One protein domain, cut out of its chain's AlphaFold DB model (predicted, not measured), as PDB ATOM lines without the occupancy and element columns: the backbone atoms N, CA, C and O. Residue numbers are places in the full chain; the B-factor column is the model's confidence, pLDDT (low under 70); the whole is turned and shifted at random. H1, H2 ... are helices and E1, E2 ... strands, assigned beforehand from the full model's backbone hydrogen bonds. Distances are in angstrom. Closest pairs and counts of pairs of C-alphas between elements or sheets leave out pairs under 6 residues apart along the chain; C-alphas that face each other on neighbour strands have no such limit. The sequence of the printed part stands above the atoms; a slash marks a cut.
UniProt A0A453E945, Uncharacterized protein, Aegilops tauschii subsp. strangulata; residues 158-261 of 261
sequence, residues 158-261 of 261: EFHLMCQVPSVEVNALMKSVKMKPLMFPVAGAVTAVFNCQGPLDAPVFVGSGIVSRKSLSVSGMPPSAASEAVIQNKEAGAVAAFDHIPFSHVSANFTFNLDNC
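This is residues 158 to 261 of the 261 residues of an uncharacterized protein of Aegilops tauschii subsp. strangulata (UniProt A0A453E945). One long, twisted sheet makes the body: E1, E2, E3 and E6 run along its length, and at one end E2 bends away to pair with the small hairpin E4 and E5, which H2 covers. H1 packs on E2 through its residues 170 to 173. The printed part has 104 residues, with six named strands and two named helices; along the chain E1 is followed by H1, then come E2 and E3, then H2, and last E4, E5 and E6; the class is mixed, helices and strands, and the sheet is branched, with the antiparallel neighbour pairs E1 and E2, E2 and E3, E2 and E4, E3 and E6, and E4 and E5. It is only just compact, close to loose, with a radius of gyration of the C-alphas of 15.1 A, and elongated, spanning 48 by 26 by 20 A.

E2, residues 186 to 199, has three neighbours and bends by 87 degrees at residue 189. E1, residues 158 to 169, lies on one side, with N 163 and O 194 2.7 A apart. On the other side are E3, residues 204 to 211, in a hairpin with E2 (N 195 to O 206, 2.7 A), and E4, residues 240 to 242, beside residues 186 to 188 (N 241 to O 187, 2.8 A). E6, residues 251 to 256, is E3's other neighbour (N 254 to O 207, 2.8 A). E5, residues 245 to 247, forms a hairpin with E4 (N 247 to O 240, 2.8 A). H2, residues 225 to 232, is on the sheet over E4 at a height of 7.1 A; their closest C-alphas, of Ala 226 and Ala 241, are 5.0 A apart. H1, residues 170 to 176, is on the sheet too; its closest C-alphas with E2, of Val 170 and Val 190, are 5.7 A apart. H1 and H2 are apart. In both helices every O i to N i+4 pair is within hydrogen-bond range.

E1 begins at C-alpha 158 (190.378, 202.988, 221.390), bends by 65 degrees at residue 166 and measures 31.2 A. E2 measures 34.6 A, E3 23.7 A and E6 16.8 A, ending at C-alpha 256 (176.032, 196.122, 214.529).

The C-alphas of Asp 201 and Glu 235, the two farthest apart, are 49.1 A apart. The printed part has no cut. The link from E3 to H2, 13 residues, is long. pLDDT is under 70 at residues 213 to 220 and 256 to 261.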
ATOM      1  N   GLU A 158     191.434 203.984 221.538       95.31
ATOM      2  CA  GLU A 158     190.378 202.988 221.390       95.31
ATOM      3  C   GLU A 158     189.267 203.228 222.409       95.31
ATOM      4  O   GLU A 158     189.521 203.698 223.523       95.31
ATOM      5  N   PHE A 159     188.043 202.855 222.049       94.69
ATOM      6  CA  PHE A 159     186.930 202.728 222.977       94.69
ATOM      7  C   PHE A 159     186.963 201.366 223.676       94.69
ATOM      8  O   PHE A 159     187.230 200.336 223.063       94.69
ATOM      9  N   HIS A 160     186.635 201.362 224.964       96.06
ATOM     10  CA  HIS A 160     186.441 200.170 225.785       96.06
ATOM     11  C   HIS A 160     185.235 200.374 226.697       96.06
ATOM     12  O   HIS A 160     185.360 200.393 227.921       96.06
ATOM     13  N   LEU A 161     184.057 200.575 226.111       94.94
ATOM     14  CA  LEU A 161     182.843 200.874 226.864       94.94
ATOM     15  C   LEU A 161     181.950 199.639 226.952       94.94
ATOM     16  O   LEU A 161     181.700 198.977 225.946       94.94
ATOM     17  N   MET A 162     181.407 199.383 228.139       95.25
ATOM     18  CA  MET A 162     180.330 198.429 228.382       95.25
ATOM     19  C   MET A 162     179.093 199.200 228.837       95.25
ATOM     20  O   MET A 162     179.126 199.927 229.826       95.25
ATOM     21  N   CYS A 163     177.991 199.017 228.124       95.25
ATOM     22  CA  CYS A 163     176.698 199.617 228.402       95.25
ATOM     23  C   CYS A 163     175.713 198.540 228.851       95.25
ATOM     24  O   CYS A 163     175.580 197.498 228.210       95.25
ATOM     25  N   GLN A 164     174.999 198.805 229.934       95.69
ATOM     26  CA  GLN A 164     173.955 197.960 230.486       95.69
ATOM     27  C   GLN A 164     172.625 198.695 230.379       95.69
ATOM     28  O   GLN A 164     172.465 199.808 230.870       95.69
ATOM     29  N   VAL A 165     171.663 198.053 229.733       94.69
ATOM     30  CA  VAL A 165     170.283 198.516 229.646       94.69
ATOM     31  C   VAL A 165     169.471 197.662 230.616       94.69
ATOM     32  O   VAL A 165     169.441 196.434 230.455       94.69
ATOM     33  N   PRO A 166     168.825 198.260 231.632       91.94
ATOM     34  CA  PRO A 166     167.974 197.521 232.552       91.94
ATOM     35  C   PRO A 166     166.740 196.963 231.822       91.94
ATOM     36  O   PRO A 166     166.585 197.091 230.615       91.94
ATOM     37  N   SER A 167     165.842 196.313 232.559       90.06
ATOM     38  CA  SER A 167     164.643 195.693 231.985       90.06
ATOM     39  C   SER A 167     163.726 196.732 231.320       90.06
ATOM     40  O   SER A 167     163.005 197.444 232.019       90.06
ATOM     41  N   VAL A 168     163.714 196.777 229.988       89.69
ATOM     42  CA  VAL A 168     162.933 197.713 229.160       89.69
ATOM     43  C   VAL A 168     162.006 196.969 228.205       89.69
ATOM     44  O   VAL A 168     162.141 195.767 227.993       89.69
ATOM     45  N   GLU A 169     161.039 197.681 227.635       89.56
ATOM     46  CA  GLU A 169     160.178 197.136 226.588       89.56
ATOM     47  C   GLU A 169     160.997 196.856 225.309       89.56
ATOM     48  O   GLU A 169     161.857 197.647 224.912       89.56
ATOM     49  N   VAL A 170     160.769 195.692 224.693       88.69
ATOM     50  CA  VAL A 170     161.584 195.182 223.579       88.69
ATOM     51  C   VAL A 170     161.566 196.087 222.343       88.69
ATOM     52  O   VAL A 170     162.621 196.302 221.747       88.69
ATOM     53  N   ASN A 171     160.423 196.667 221.967       89.44
ATOM     54  CA  ASN A 171     160.327 197.555 220.809       89.44
ATOM     55  C   ASN A 171     161.060 198.885 221.054       89.44
ATOM     56  O   ASN A 171     161.696 199.404 220.136       89.44
ATOM     57  N   ALA A 172     161.047 199.412 222.281       90.81
ATOM     58  CA  ALA A 172     161.820 200.591 222.671       90.81
ATOM     59  C   ALA A 172     163.333 200.344 222.541       90.81
ATOM     60  O   ALA A 172     164.059 201.187 222.000       90.81
ATOM     61  N   LEU A 173     163.807 199.164 222.960       91.12
ATOM     62  CA  LEU A 173     165.196 198.757 222.754       91.12
ATOM     63  C   LEU A 173     165.516 198.616 221.263       91.12
ATOM     64  O   LEU A 173     166.469 199.235 220.800       91.12
ATOM     65  N   MET A 174     164.702 197.870 220.507       89.56
ATOM     66  CA  MET A 174     164.869 197.670 219.060       89.56
ATOM     67  C   MET A 174     164.955 198.998 218.301       89.56
ATOM     68  O   MET A 174     165.824 199.165 217.445       89.56
ATOM     69  N   LYS A 175     164.096 199.961 218.642       91.00
ATOM     70  CA  LYS A 175     164.111 201.309 218.069       91.00
ATOM     71  C   LYS A 175     165.399 202.054 218.418       91.00
ATOM     72  O   LYS A 175     166.020 202.634 217.529       91.00
ATOM     73  N   SER A 176     165.826 202.001 219.681       91.94
ATOM     74  CA  SER A 176     167.064 202.645 220.149       91.94
ATOM     75  C   SER A 176     168.305 202.060 219.480       91.94
ATOM     76  O   SER A 176     169.279 202.766 219.254       91.94
ATOM     77  N   VAL A 177     168.268 200.794 219.080       89.00
ATOM     78  CA  VAL A 177     169.359 200.172 218.326       89.00
ATOM     79  C   VAL A 177     169.175 200.222 216.803       89.00
ATOM     80  O   VAL A 177     169.922 199.570 216.079       89.00
ATOM     81  N   LYS A 178     168.183 200.971 216.297       88.25
ATOM     82  CA  LYS A 178     167.828 201.060 214.867       88.25
ATOM     83  C   LYS A 178     167.646 199.694 214.184       88.25
ATOM     84  O   LYS A 178     167.937 199.529 213.000       88.25
ATOM     85  N   MET A 179     167.131 198.706 214.912       86.06
ATOM     86  CA  MET A 179     166.802 197.407 214.336       86.06
ATOM     87  C   MET A 179     165.652 197.560 213.334       86.06
ATOM     88  O   MET A 179     164.669 198.257 213.597       86.06
ATOM     89  N   LYS A 180     165.757 196.887 212.180       84.19
ATOM     90  CA  LYS A 180     164.666 196.856 211.199       84.19
ATOM     91  C   LYS A 180     163.403 196.267 211.850       84.19
ATOM     92  O   LYS A 180     163.515 195.259 212.553       84.19
ATOM     93  N   PRO A 181     162.216 196.858 211.617       80.69
ATOM     94  CA  PRO A 181     160.966 196.311 212.128       80.69
ATOM     95  C   PRO A 181     160.788 194.846 211.722       80.69
ATOM     96  O   PRO A 181     161.075 194.465 210.585       80.69
ATOM     97  N   LEU A 182     160.314 194.026 212.658       86.38
ATOM     98  CA  LEU A 182     159.995 192.625 212.397       86.38
ATOM     99  C   LEU A 182     158.668 192.526 211.631       86.38
ATOM    100  O   LEU A 182     157.778 193.354 211.810       86.38
ATOM    101  N   MET A 183     158.522 191.491 210.796       87.44
ATOM    102  CA  MET A 183     157.271 191.244 210.058       87.44
ATOM    103  C   MET A 183     156.081 190.948 210.978       87.44
ATOM    104  O   MET A 183     154.938 191.187 210.600       87.44
ATOM    105  N   PHE A 184     156.356 190.431 212.174       91.88
ATOM    106  CA  PHE A 184     155.357 190.092 213.176       91.88
ATOM    107  C   PHE A 184     155.624 190.873 214.464       91.88
ATOM    108  O   PHE A 184     156.789 191.161 214.767       91.88
ATOM    109  N   PRO A 185     154.574 191.220 215.232       92.19
ATOM    110  CA  PRO A 185     154.740 191.978 216.459       92.19
ATOM    111  C   PRO A 185     155.497 191.159 217.502       92.19
ATOM    112  O   PRO A 185     155.324 189.947 217.615       92.19
ATOM    113  N   VAL A 186     156.307 191.839 218.304       91.31
ATOM    114  CA  VAL A 186     156.989 191.256 219.458       91.31
ATOM    115  C   VAL A 186     156.594 192.039 220.703       91.31
ATOM    116  O   VAL A 186     156.391 193.252 220.644       91.31
ATOM    117  N   ALA A 187     156.453 191.353 221.830       90.94
ATOM    118  CA  ALA A 187     156.153 191.969 223.115       90.94
ATOM    119  C   ALA A 187     156.964 191.287 224.212       90.94
ATOM    120  O   ALA A 187     157.146 190.071 224.181       90.94
ATOM    121  N   GLY A 188     157.445 192.052 225.187       88.19
ATOM    122  CA  GLY A 188     158.199 191.513 226.314       88.19
ATOM    123  C   GLY A 188     159.147 192.522 226.948       88.19
ATOM    124  O   GLY A 188     159.355 193.626 226.437       88.19
ATOM    125  N   ALA A 189     159.721 192.111 228.075       87.44
ATOM    126  CA  ALA A 189     160.754 192.848 228.788       87.44
ATOM    127  C   ALA A 189     162.134 192.296 228.445       87.44
ATOM    128  O   ALA A 189     162.338 191.093 228.563       87.44
ATOM    129  N   VAL A 190     163.103 193.136 228.098       87.94
ATOM    130  CA  VAL A 190     164.476 192.716 227.796       87.94
ATOM    131  C   VAL A 190     165.453 193.524 228.637       87.94
ATOM    132  O   VAL A 190     165.331 194.738 228.744       87.94
ATOM    133  N   THR A 191     166.423 192.838 229.233       90.94
ATOM    134  CA  THR A 191     167.660 193.448 229.735       90.94
ATOM    135  C   THR A 191     168.723 193.232 228.669       90.94
ATOM    136  O   THR A 191     168.793 192.139 228.101       90.94
ATOM    137  N   ALA A 192     169.555 194.230 228.400       92.25
ATOM    138  CA  ALA A 192     170.599 194.114 227.389       92.25
ATOM    139  C   ALA A 192     171.951 194.609 227.892       92.25
ATOM    140  O   ALA A 192     172.037 195.453 228.779       92.25
ATOM    141  N   VAL A 193     173.010 194.074 227.300       93.56
ATOM    142  CA  VAL A 193     174.374 194.573 227.449       93.56
ATOM    143  C   VAL A 193     174.934 194.770 226.054       93.56
ATOM    144  O   VAL A 193     174.815 193.882 225.215       93.56
ATOM    145  N   PHE A 194     175.546 195.915 225.791       92.94
ATOM    146  CA  PHE A 194     176.276 196.144 224.553       92.94
ATOM    147  C   PHE A 194     177.597 196.843 224.836       92.94
ATOM    148  O   PHE A 194     177.712 197.634 225.764       92.94
ATOM    149  N   ASN A 195     178.601 196.535 224.035       92.81
ATOM    150  CA  ASN A 195     179.929 197.104 224.120       92.81
ATOM    151  C   ASN A 195     180.165 198.025 222.925       92.81
ATOM    152  O   ASN A 195     179.684 197.733 221.833       92.81
ATOM    153  N   CYS A 196     180.920 199.098 223.147       92.69
ATOM    154  CA  CYS A 196     181.553 199.906 222.109       92.69
ATOM    155  C   CYS A 196     183.060 199.697 222.247       92.69
ATOM    156  O   CYS A 196     183.628 200.040 223.289       92.69
ATOM    157  N   GLN A 197     183.673 199.058 221.253       93.31
ATOM    158  CA  GLN A 197     185.076 198.653 221.298       93.31
ATOM    159  C   GLN A 197     185.791 198.908 219.977       93.31
ATOM    160  O   GLN A 197     185.167 198.856 218.922       93.31
ATOM    161  N   GLY A 198     187.106 199.105 220.036       92.94
ATOM    162  CA  GLY A 198     187.957 199.275 218.859       92.94
ATOM    163  C   GLY A 198     188.456 200.709 218.680       92.94
ATOM    164  O   GLY A 198     188.248 201.535 219.573       92.94
ATOM    165  N   PRO A 199     189.133 200.996 217.555       93.25
ATOM    166  CA  PRO A 199     189.725 202.299 217.268       93.25
ATOM    167  C   PRO A 199     188.715 203.439 217.363       93.25
ATOM    168  O   PRO A 199     187.525 203.246 217.100       93.25
ATOM    169  N   LEU A 200     189.185 204.635 217.727       90.94
ATOM    170  CA  LEU A 200     188.319 205.810 217.821       90.94
ATOM    171  C   LEU A 200     187.557 206.060 216.512       90.94
ATOM    172  O   LEU A 200     186.359 206.313 216.562       90.94
ATOM    173  N   ASP A 201     188.227 205.973 215.365       88.69
ATOM    174  CA  ASP A 201     187.686 206.265 214.032       88.69
ATOM    175  C   ASP A 201     186.796 205.160 213.441       88.69
ATOM    176  O   ASP A 201     186.027 205.436 212.521       88.69
ATOM    177  N   ALA A 202     186.863 203.941 213.980       89.75
ATOM    178  CA  ALA A 202     186.080 202.792 213.532       89.75
ATOM    179  C   ALA A 202     185.586 201.934 214.720       89.75
ATOM    180  O   ALA A 202     185.979 200.768 214.860       89.75
ATOM    181  N   PRO A 203     184.728 202.484 215.602       91.00
ATOM    182  CA  PRO A 203     184.221 201.754 216.753       91.00
ATOM    183  C   PRO A 203     183.224 200.670 216.330       91.00
ATOM    184  O   PRO A 203     182.336 200.882 215.505       91.00
ATOM    185  N   VAL A 204     183.311 199.505 216.967       90.00
ATOM    186  CA  VAL A 204     182.399 198.379 216.759       90.00
ATOM    187  C   VAL A 204     181.444 198.262 217.937       90.00
ATOM    188  O   VAL A 204     181.855 198.192 219.100       90.00
ATOM    189  N   PHE A 205     180.152 198.168 217.627       90.19
ATOM    190  CA  PHE A 205     179.108 197.957 218.619       90.19
ATOM    191  C   PHE A 205     178.610 196.504 218.578       90.19
ATOM    192  O   PHE A 205     178.135 196.013 217.551       90.19
ATOM    193  N   VAL A 206     178.678 195.803 219.711       89.38
ATOM    194  CA  VAL A 206     178.245 194.396 219.835       89.38
ATOM    195  C   VAL A 206     177.469 194.212 221.121       89.38
ATOM    196  O   VAL A 206     177.924 194.659 222.168       89.38
ATOM    197  N   GLY A 207     176.336 193.519 221.090       88.19
ATOM    198  CA  GLY A 207     175.558 193.300 222.300       88.19
ATOM    199  C   GLY A 207     174.714 192.040 222.315       88.19
ATOM    200  O   GLY A 207     174.634 191.266 221.363       88.19
ATOM    201  N   SER A 208     174.088 191.821 223.457       86.75
ATOM    202  CA  SER A 208     173.147 190.743 223.694       86.75
ATOM    203  C   SER A 208     171.984 191.241 224.538       86.75
ATOM    204  O   SER A 208     172.109 192.164 225.345       86.75
ATOM    205  N   GLY A 209     170.822 190.640 224.319       84.62
ATOM    206  CA  GLY A 209     169.596 190.907 225.051       84.62
ATOM    207  C   GLY A 209     169.000 189.602 225.554       84.62
ATOM    208  O   GLY A 209     168.941 188.607 224.831       84.62
ATOM    209  N   ILE A 210     168.541 189.594 226.799       84.75
ATOM    210  CA  ILE A 210     167.855 188.450 227.401       84.75
ATOM    211  C   ILE A 210     166.531 188.936 227.966       84.75
ATOM    212  O   ILE A 210     166.458 189.991 228.601       84.75
ATOM    213  N   VAL A 211     165.475 188.155 227.754       82.06
ATOM    214  CA  VAL A 211     164.169 188.480 228.317       82.06
ATOM    215  C   VAL A 211     164.228 188.454 229.841       82.06
ATOM    216  O   VAL A 211     164.654 187.482 230.472       82.06
ATOM    217  N   SER A 212     163.789 189.556 230.433       73.75
ATOM    218  CA  SER A 212     163.762 189.777 231.868       73.75
ATOM    219  C   SER A 212     162.486 189.194 232.468       73.75
ATOM    220  O   SER A 212     161.379 189.468 232.010       73.75
ATOM    221  N   ARG A 213     162.631 188.415 233.547       68.75
ATOM    222  CA  ARG A 213     161.486 187.945 234.349       68.75
ATOM    223  C   ARG A 213     160.968 189.002 235.323       68.75
ATOM    224  O   ARG A 213     159.942 188.778 235.963       68.75
ATOM    225  N   LYS A 214     161.682 190.123 235.500       63.97
ATOM    226  CA  LYS A 214     161.191 191.217 236.345       63.97
ATOM    227  C   LYS A 214     159.954 191.790 235.666       63.97
ATOM    228  O   LYS A 214     160.014 192.143 234.493       63.97
ATOM    229  N   SER A 215     158.835 191.842 236.387       54.00
ATOM    230  CA  SER A 215     157.565 192.267 235.808       54.00
ATOM    231  C   SER A 215     157.681 193.700 235.289       54.00
ATOM    232  O   SER A 215     157.695 194.643 236.082       54.00
ATOM    233  N   LEU A 216     157.717 193.884 233.970       54.94
ATOM    234  CA  LEU A 216     157.255 195.147 233.413       54.94
ATOM    235  C   LEU A 216     155.778 195.272 233.781       54.94
ATOM    236  O   LEU A 216     154.996 194.326 233.633       54.94
ATOM    237  N   SER A 217     155.387 196.437 234.290       54.56
ATOM    238  CA  SER A 217     153.973 196.766 234.389       54.56
ATOM    239  C   SER A 217     153.371 196.656 232.989       54.56
ATOM    240  O   SER A 217     153.836 197.325 232.067       54.56
ATOM    241  N   VAL A 218     152.326 195.838 232.845       51.59
ATOM    242  CA  VAL A 218     151.581 195.594 231.591       51.59
ATOM    243  C   VAL A 218     151.182 196.901 230.877       51.59
ATOM    244  O   VAL A 218     151.049 196.926 229.663       51.59
ATOM    245  N   SER A 219     151.091 198.010 231.619       50.50
ATOM    246  CA  SER A 219     150.802 199.362 231.127       50.50
ATOM    247  C   SER A 219     151.824 199.963 230.142       50.50
ATOM    248  O   SER A 219     151.527 201.006 229.568       50.50
ATOM    249  N   GLY A 220     153.019 199.382 229.979       64.75
ATOM    250  CA  GLY A 220     154.071 199.935 229.111       64.75
ATOM    251  C   GLY A 220     154.137 199.350 227.697       64.75
ATOM    252  O   GLY A 220     154.895 199.864 226.880       64.75
ATOM    253  N   MET A 221     153.392 198.277 227.399       77.31
ATOM    254  CA  MET A 221     153.480 197.585 226.106       77.31
ATOM    255  C   MET A 221     152.451 198.122 225.097       77.31
ATOM    256  O   MET A 221     151.271 198.223 225.439       77.31
ATOM    257  N   PRO A 222     152.854 198.415 223.845       83.31
ATOM    258  CA  PRO A 222     151.913 198.751 222.780       83.31
ATOM    259  C   PRO A 222     150.917 197.603 222.505       83.31
ATOM    260  O   PRO A 222     151.339 196.441 222.437       83.31
ATOM    261  N   PRO A 223     149.615 197.894 222.298       88.44
ATOM    262  CA  PRO A 223     148.620 196.883 221.938       88.44
ATOM    263  C   PRO A 223     148.989 196.130 220.653       88.44
ATOM    264  O   PRO A 223     149.313 196.744 219.637       88.44
ATOM    265  N   SER A 224     148.961 194.799 220.702       92.25
ATOM    266  CA  SER A 224     149.313 193.901 219.595       92.25
ATOM    267  C   SER A 224     148.925 192.453 219.915       92.25
ATOM    268  O   SER A 224     148.764 192.100 221.082       92.25
ATOM    269  N   ALA A 225     148.879 191.589 218.895       92.69
ATOM    270  CA  ALA A 225     148.710 190.143 219.076       92.69
ATOM    271  C   ALA A 225     149.722 189.545 220.080       92.69
ATOM    272  O   ALA A 225     149.369 188.696 220.898       92.69
ATOM    273  N   ALA A 226     150.961 190.050 220.070       92.50
ATOM    274  CA  ALA A 226     152.006 189.628 220.994       92.50
ATOM    275  C   ALA A 226     151.761 190.093 222.433       92.50
ATOM    276  O   ALA A 226     151.907 189.302 223.364       92.50
ATOM    277  N   SER A 227     151.354 191.348 222.653       90.81
ATOM    278  CA  SER A 227     151.053 191.800 224.018       90.81
ATOM    279  C   SER A 227     149.842 191.064 224.597       90.81
ATOM    280  O   SER A 227     149.875 190.670 225.763       90.81
ATOM    281  N   GLU A 228     148.828 190.770 223.778       92.44
ATOM    282  CA  GLU A 228     147.694 189.925 224.163       92.44
ATOM    283  C   GLU A 228     148.136 188.505 224.541       92.44
ATOM    284  O   GLU A 228     147.745 188.009 225.599       92.44
ATOM    285  N   ALA A 229     148.996 187.872 223.737       91.88
ATOM    286  CA  ALA A 229     149.515 186.536 224.019       91.88
ATOM    287  C   ALA A 229     150.307 186.480 225.337       91.88
ATOM    288  O   ALA A 229     150.138 185.531 226.109       91.88
ATOM    289  N   VAL A 230     151.116 187.503 225.645       89.44
ATOM    290  CA  VAL A 230     151.816 187.609 226.940       89.44
ATOM    291  C   VAL A 230     150.821 187.730 228.094       89.44
ATOM    292  O   VAL A 230     150.979 187.052 229.107       89.44
ATOM    293  N   ILE A 231     149.792 188.571 227.955       88.75
ATOM    294  CA  ILE A 231     148.792 188.797 229.008       88.75
ATOM    295  C   ILE A 231     147.993 187.521 229.283       88.75
ATOM    296  O   ILE A 231     147.864 187.125 230.441       88.75
ATOM    297  N   GLN A 232     147.502 186.857 228.235       90.94
ATOM    298  CA  GLN A 232     146.693 185.640 228.352       90.94
ATOM    299  C   GLN A 232     147.477 184.471 228.961       90.94
ATOM    300  O   GLN A 232     146.911 183.669 229.696       90.94
ATOM    301  N   ASN A 233     148.785 184.388 228.697       88.50
ATOM    302  CA  ASN A 233     149.633 183.278 229.142       88.50
ATOM    303  C   ASN A 233     150.527 183.640 230.338       88.50
ATOM    304  O   ASN A 233     151.466 182.910 230.665       88.50
ATOM    305  N   LYS A 234     150.243 184.753 231.020       85.25
ATOM    306  CA  LYS A 234     151.045 185.236 232.148       85.25
ATOM    307  C   LYS A 234     151.112 184.223 233.295       85.25
ATOM    308  O   LYS A 234     152.184 184.010 233.855       85.25
ATOM    309  N   GLU A 235     149.993 183.574 233.621       85.94
ATOM    310  CA  GLU A 235     149.932 182.551 234.680       85.94
ATOM    311  C   GLU A 235     150.723 181.286 234.324       85.94
ATOM    312  O   GLU A 235     151.274 180.630 235.204       85.94
ATOM    313  N   ALA A 236     150.862 180.994 233.028       85.56
ATOM    314  CA  ALA A 236     151.701 179.914 232.511       85.56
ATOM    315  C   ALA A 236     153.198 180.289 232.441       85.56
ATOM    316  O   ALA A 236     154.019 179.488 231.993       85.56
ATOM    317  N   GLY A 237     153.574 181.494 232.885       85.19
ATOM    318  CA  GLY A 237     154.960 181.960 232.929       85.19
ATOM    319  C   GLY A 237     155.452 182.631 231.646       85.19
ATOM    320  O   GLY A 237     156.664 182.713 231.445       85.19
ATOM    321  N   ALA A 238     154.552 183.106 230.777       86.31
ATOM    322  CA  ALA A 238     154.940 183.881 229.602       86.31
ATOM    323  C   ALA A 238     155.587 185.220 230.002       86.31
ATOM    324  O   ALA A 238     155.050 185.976 230.813       86.31
ATOM    325  N   VAL A 239     156.741 185.513 229.405       84.94
ATOM    326  CA  VAL A 239     157.539 186.734 229.636       84.94
ATOM    327  C   VAL A 239     157.766 187.542 228.359       84.94
ATOM    328  O   VAL A 239     158.113 188.722 228.424       84.94
ATOM    329  N   ALA A 240     157.554 186.916 227.204       89.31
ATOM    330  CA  ALA A 240     157.569 187.546 225.895       89.31
ATOM    331  C   ALA A 240     156.649 186.784 224.934       89.31
ATOM    332  O   ALA A 240     156.258 185.650 225.215       89.31
ATOM    333  N   ALA A 241     156.322 187.388 223.800       90.94
ATOM    334  CA  ALA A 241     155.645 186.728 222.696       90.94
ATOM    335  C   ALA A 241     156.136 187.267 221.355       90.94
ATOM    336  O   ALA A 241     156.555 188.423 221.250       90.94
ATOM    337  N   PHE A 242     156.055 186.417 220.340       91.62
ATOM    338  CA  PHE A 242     156.220 186.771 218.939       91.62
ATOM    339  C   PHE A 242     154.934 186.375 218.231       91.62
ATOM    340  O   PHE A 242     154.573 185.196 218.216       91.62
ATOM    341  N   ASP A 243     154.226 187.363 217.696       92.88
ATOM    342  CA  ASP A 243     152.848 187.198 217.253       92.88
ATOM    343  C   ASP A 243     151.992 186.523 218.345       92.88
ATOM    344  O   ASP A 243     152.097 186.874 219.516       92.88
ATOM    345  N   HIS A 244     151.191 185.514 218.015       94.06
ATOM    346  CA  HIS A 244     150.371 184.792 218.988       94.06
ATOM    347  C   HIS A 244     151.132 183.747 219.833       94.06
ATOM    348  O   HIS A 244     150.503 183.008 220.593       94.06
ATOM    349  N   ILE A 245     152.461 183.641 219.712       93.50
ATOM    350  CA  ILE A 245     153.254 182.569 220.332       93.50
ATOM    351  C   ILE A 245     153.947 183.085 221.605       93.50
ATOM    352  O   ILE A 245     154.876 183.890 221.498       93.50
ATOM    353  N   PRO A 246     153.546 182.630 222.812       91.81
ATOM    354  CA  PRO A 246     154.177 183.030 224.065       91.81
ATOM    355  C   PRO A 246     155.456 182.229 224.357       91.81
ATOM    356  O   PRO A 246     155.554 181.038 224.067       91.81
ATOM    357  N   PHE A 247     156.411 182.868 225.030       89.00
ATOM    358  CA  PHE A 247     157.672 182.270 225.470       89.00
ATOM    359  C   PHE A 247     157.910 182.507 226.961       89.00
ATOM    360  O   PHE A 247     157.686 183.602 227.479       89.00
ATOM    361  N   SER A 248     158.441 181.492 227.643       84.94
ATOM    362  CA  SER A 248     158.890 181.568 229.041       84.94
ATOM    363  C   SER A 248     160.373 181.951 229.182       84.94
ATOM    364  O   SER A 248     160.832 182.313 230.270       84.94
ATOM    365  N   HIS A 249     161.134 181.893 228.084       80.19
ATOM    366  CA  HIS A 249     162.531 182.313 228.005       80.19
ATOM    367  C   HIS A 249     162.921 182.635 226.557       80.19
ATOM    368  O   HIS A 249     162.624 181.852 225.656       80.19
ATOM    369  N   VAL A 250     163.608 183.760 226.339       79.19
ATOM    370  CA  VAL A 250     164.174 184.157 225.038       79.19
ATOM    371  C   VAL A 250     165.502 184.878 225.281       79.19
ATOM    372  O   VAL A 250     165.623 185.661 226.227       79.19
ATOM    373  N   SER A 251     166.491 184.624 224.426       80.00
ATOM    374  CA  SER A 251     167.762 185.353 224.385       80.00
ATOM    375  C   SER A 251     168.162 185.615 222.935       80.00
ATOM    376  O   SER A 251     167.809 184.838 222.047       80.00
ATOM    377  N   ALA A 252     168.867 186.715 222.698       76.38
ATOM    378  CA  ALA A 252     169.350 187.107 221.384       76.38
ATOM    379  C   ALA A 252     170.725 187.775 221.498       76.38
ATOM    380  O   ALA A 252     170.971 188.554 222.417       76.38
ATOM    381  N   ASN A 253     171.596 187.504 220.529       79.50
ATOM    382  CA  ASN A 253     172.865 188.204 220.348       79.50
ATOM    383  C   ASN A 253     172.786 189.016 219.057       79.50
ATOM    384  O   ASN A 253     172.210 188.551 218.072       79.50
ATOM    385  N   PHE A 254     173.364 190.210 219.053       73.56
ATOM    386  CA  PHE A 254     173.402 191.084 217.892       73.56
ATOM    387  C   PHE A 254     174.776 191.740 217.750       73.56
ATOM    388  O   PHE A 254     175.429 192.114 218.722       73.56
ATOM    389  N   THR A 255     175.188 191.918 216.503       72.50
ATOM    390  CA  THR A 255     176.370 192.694 216.131       72.50
ATOM    391  C   THR A 255     175.902 193.790 215.194       72.50
ATOM    392  O   THR A 255     175.202 193.497 214.222       72.50
ATOM    393  N   PHE A 256     176.269 195.038 215.471       68.00
ATOM    394  CA  PHE A 256     176.032 196.122 214.529       68.00
ATOM    395  C   PHE A 256     177.172 196.123 213.524       68.00
ATOM    396  O   PHE A 256     178.320 196.376 213.877       68.00
ATOM    397  N   ASN A 257     176.849 195.800 212.276       58.69
ATOM    398  CA  ASN A 257     177.743 196.033 211.158       58.69
ATOM    399  C   ASN A 257     177.057 197.038 210.221       58.69
ATOM    400  O   ASN A 257     175.979 196.757 209.691       58.69
ATOM    401  N   LEU A 258     177.658 198.219 210.080       55.41
ATOM    402  CA  LEU A 258     177.152 199.305 209.242       55.41
ATOM    403  C   LEU A 258     177.602 199.203 207.778       55.41
ATOM    404  O   LEU A 258     177.039 199.909 206.947       55.41
ATOM    405  N   ASP A 259     178.499 198.272 207.432       51.56
ATOM    406  CA  ASP A 259     178.996 198.060 206.062       51.56
ATOM    407  C   ASP A 259     177.889 197.634 205.077       51.56
ATOM    408  O   ASP A 259     178.098 197.629 203.867       51.56
ATOM    409  N   ASN A 260     176.702 197.271 205.580       40.66
ATOM    410  CA  ASN A 260     175.576 196.757 204.794       40.66
ATOM    411  C   ASN A 260     174.244 197.507 205.025       40.66
ATOM    412  O   ASN A 260     173.177 196.913 204.827       40.66
ATOM    413  N   CYS A 261     174.271 198.765 205.483       37.72
ATOM    414  CA  CYS A 261     173.048 199.573 205.621       37.72
ATOM    415  C   CYS A 261     172.635 200.272 204.321       37.72
ATOM    416  O   CYS A 261     173.459 201.019 203.753       37.72
TER     417      CYS A 261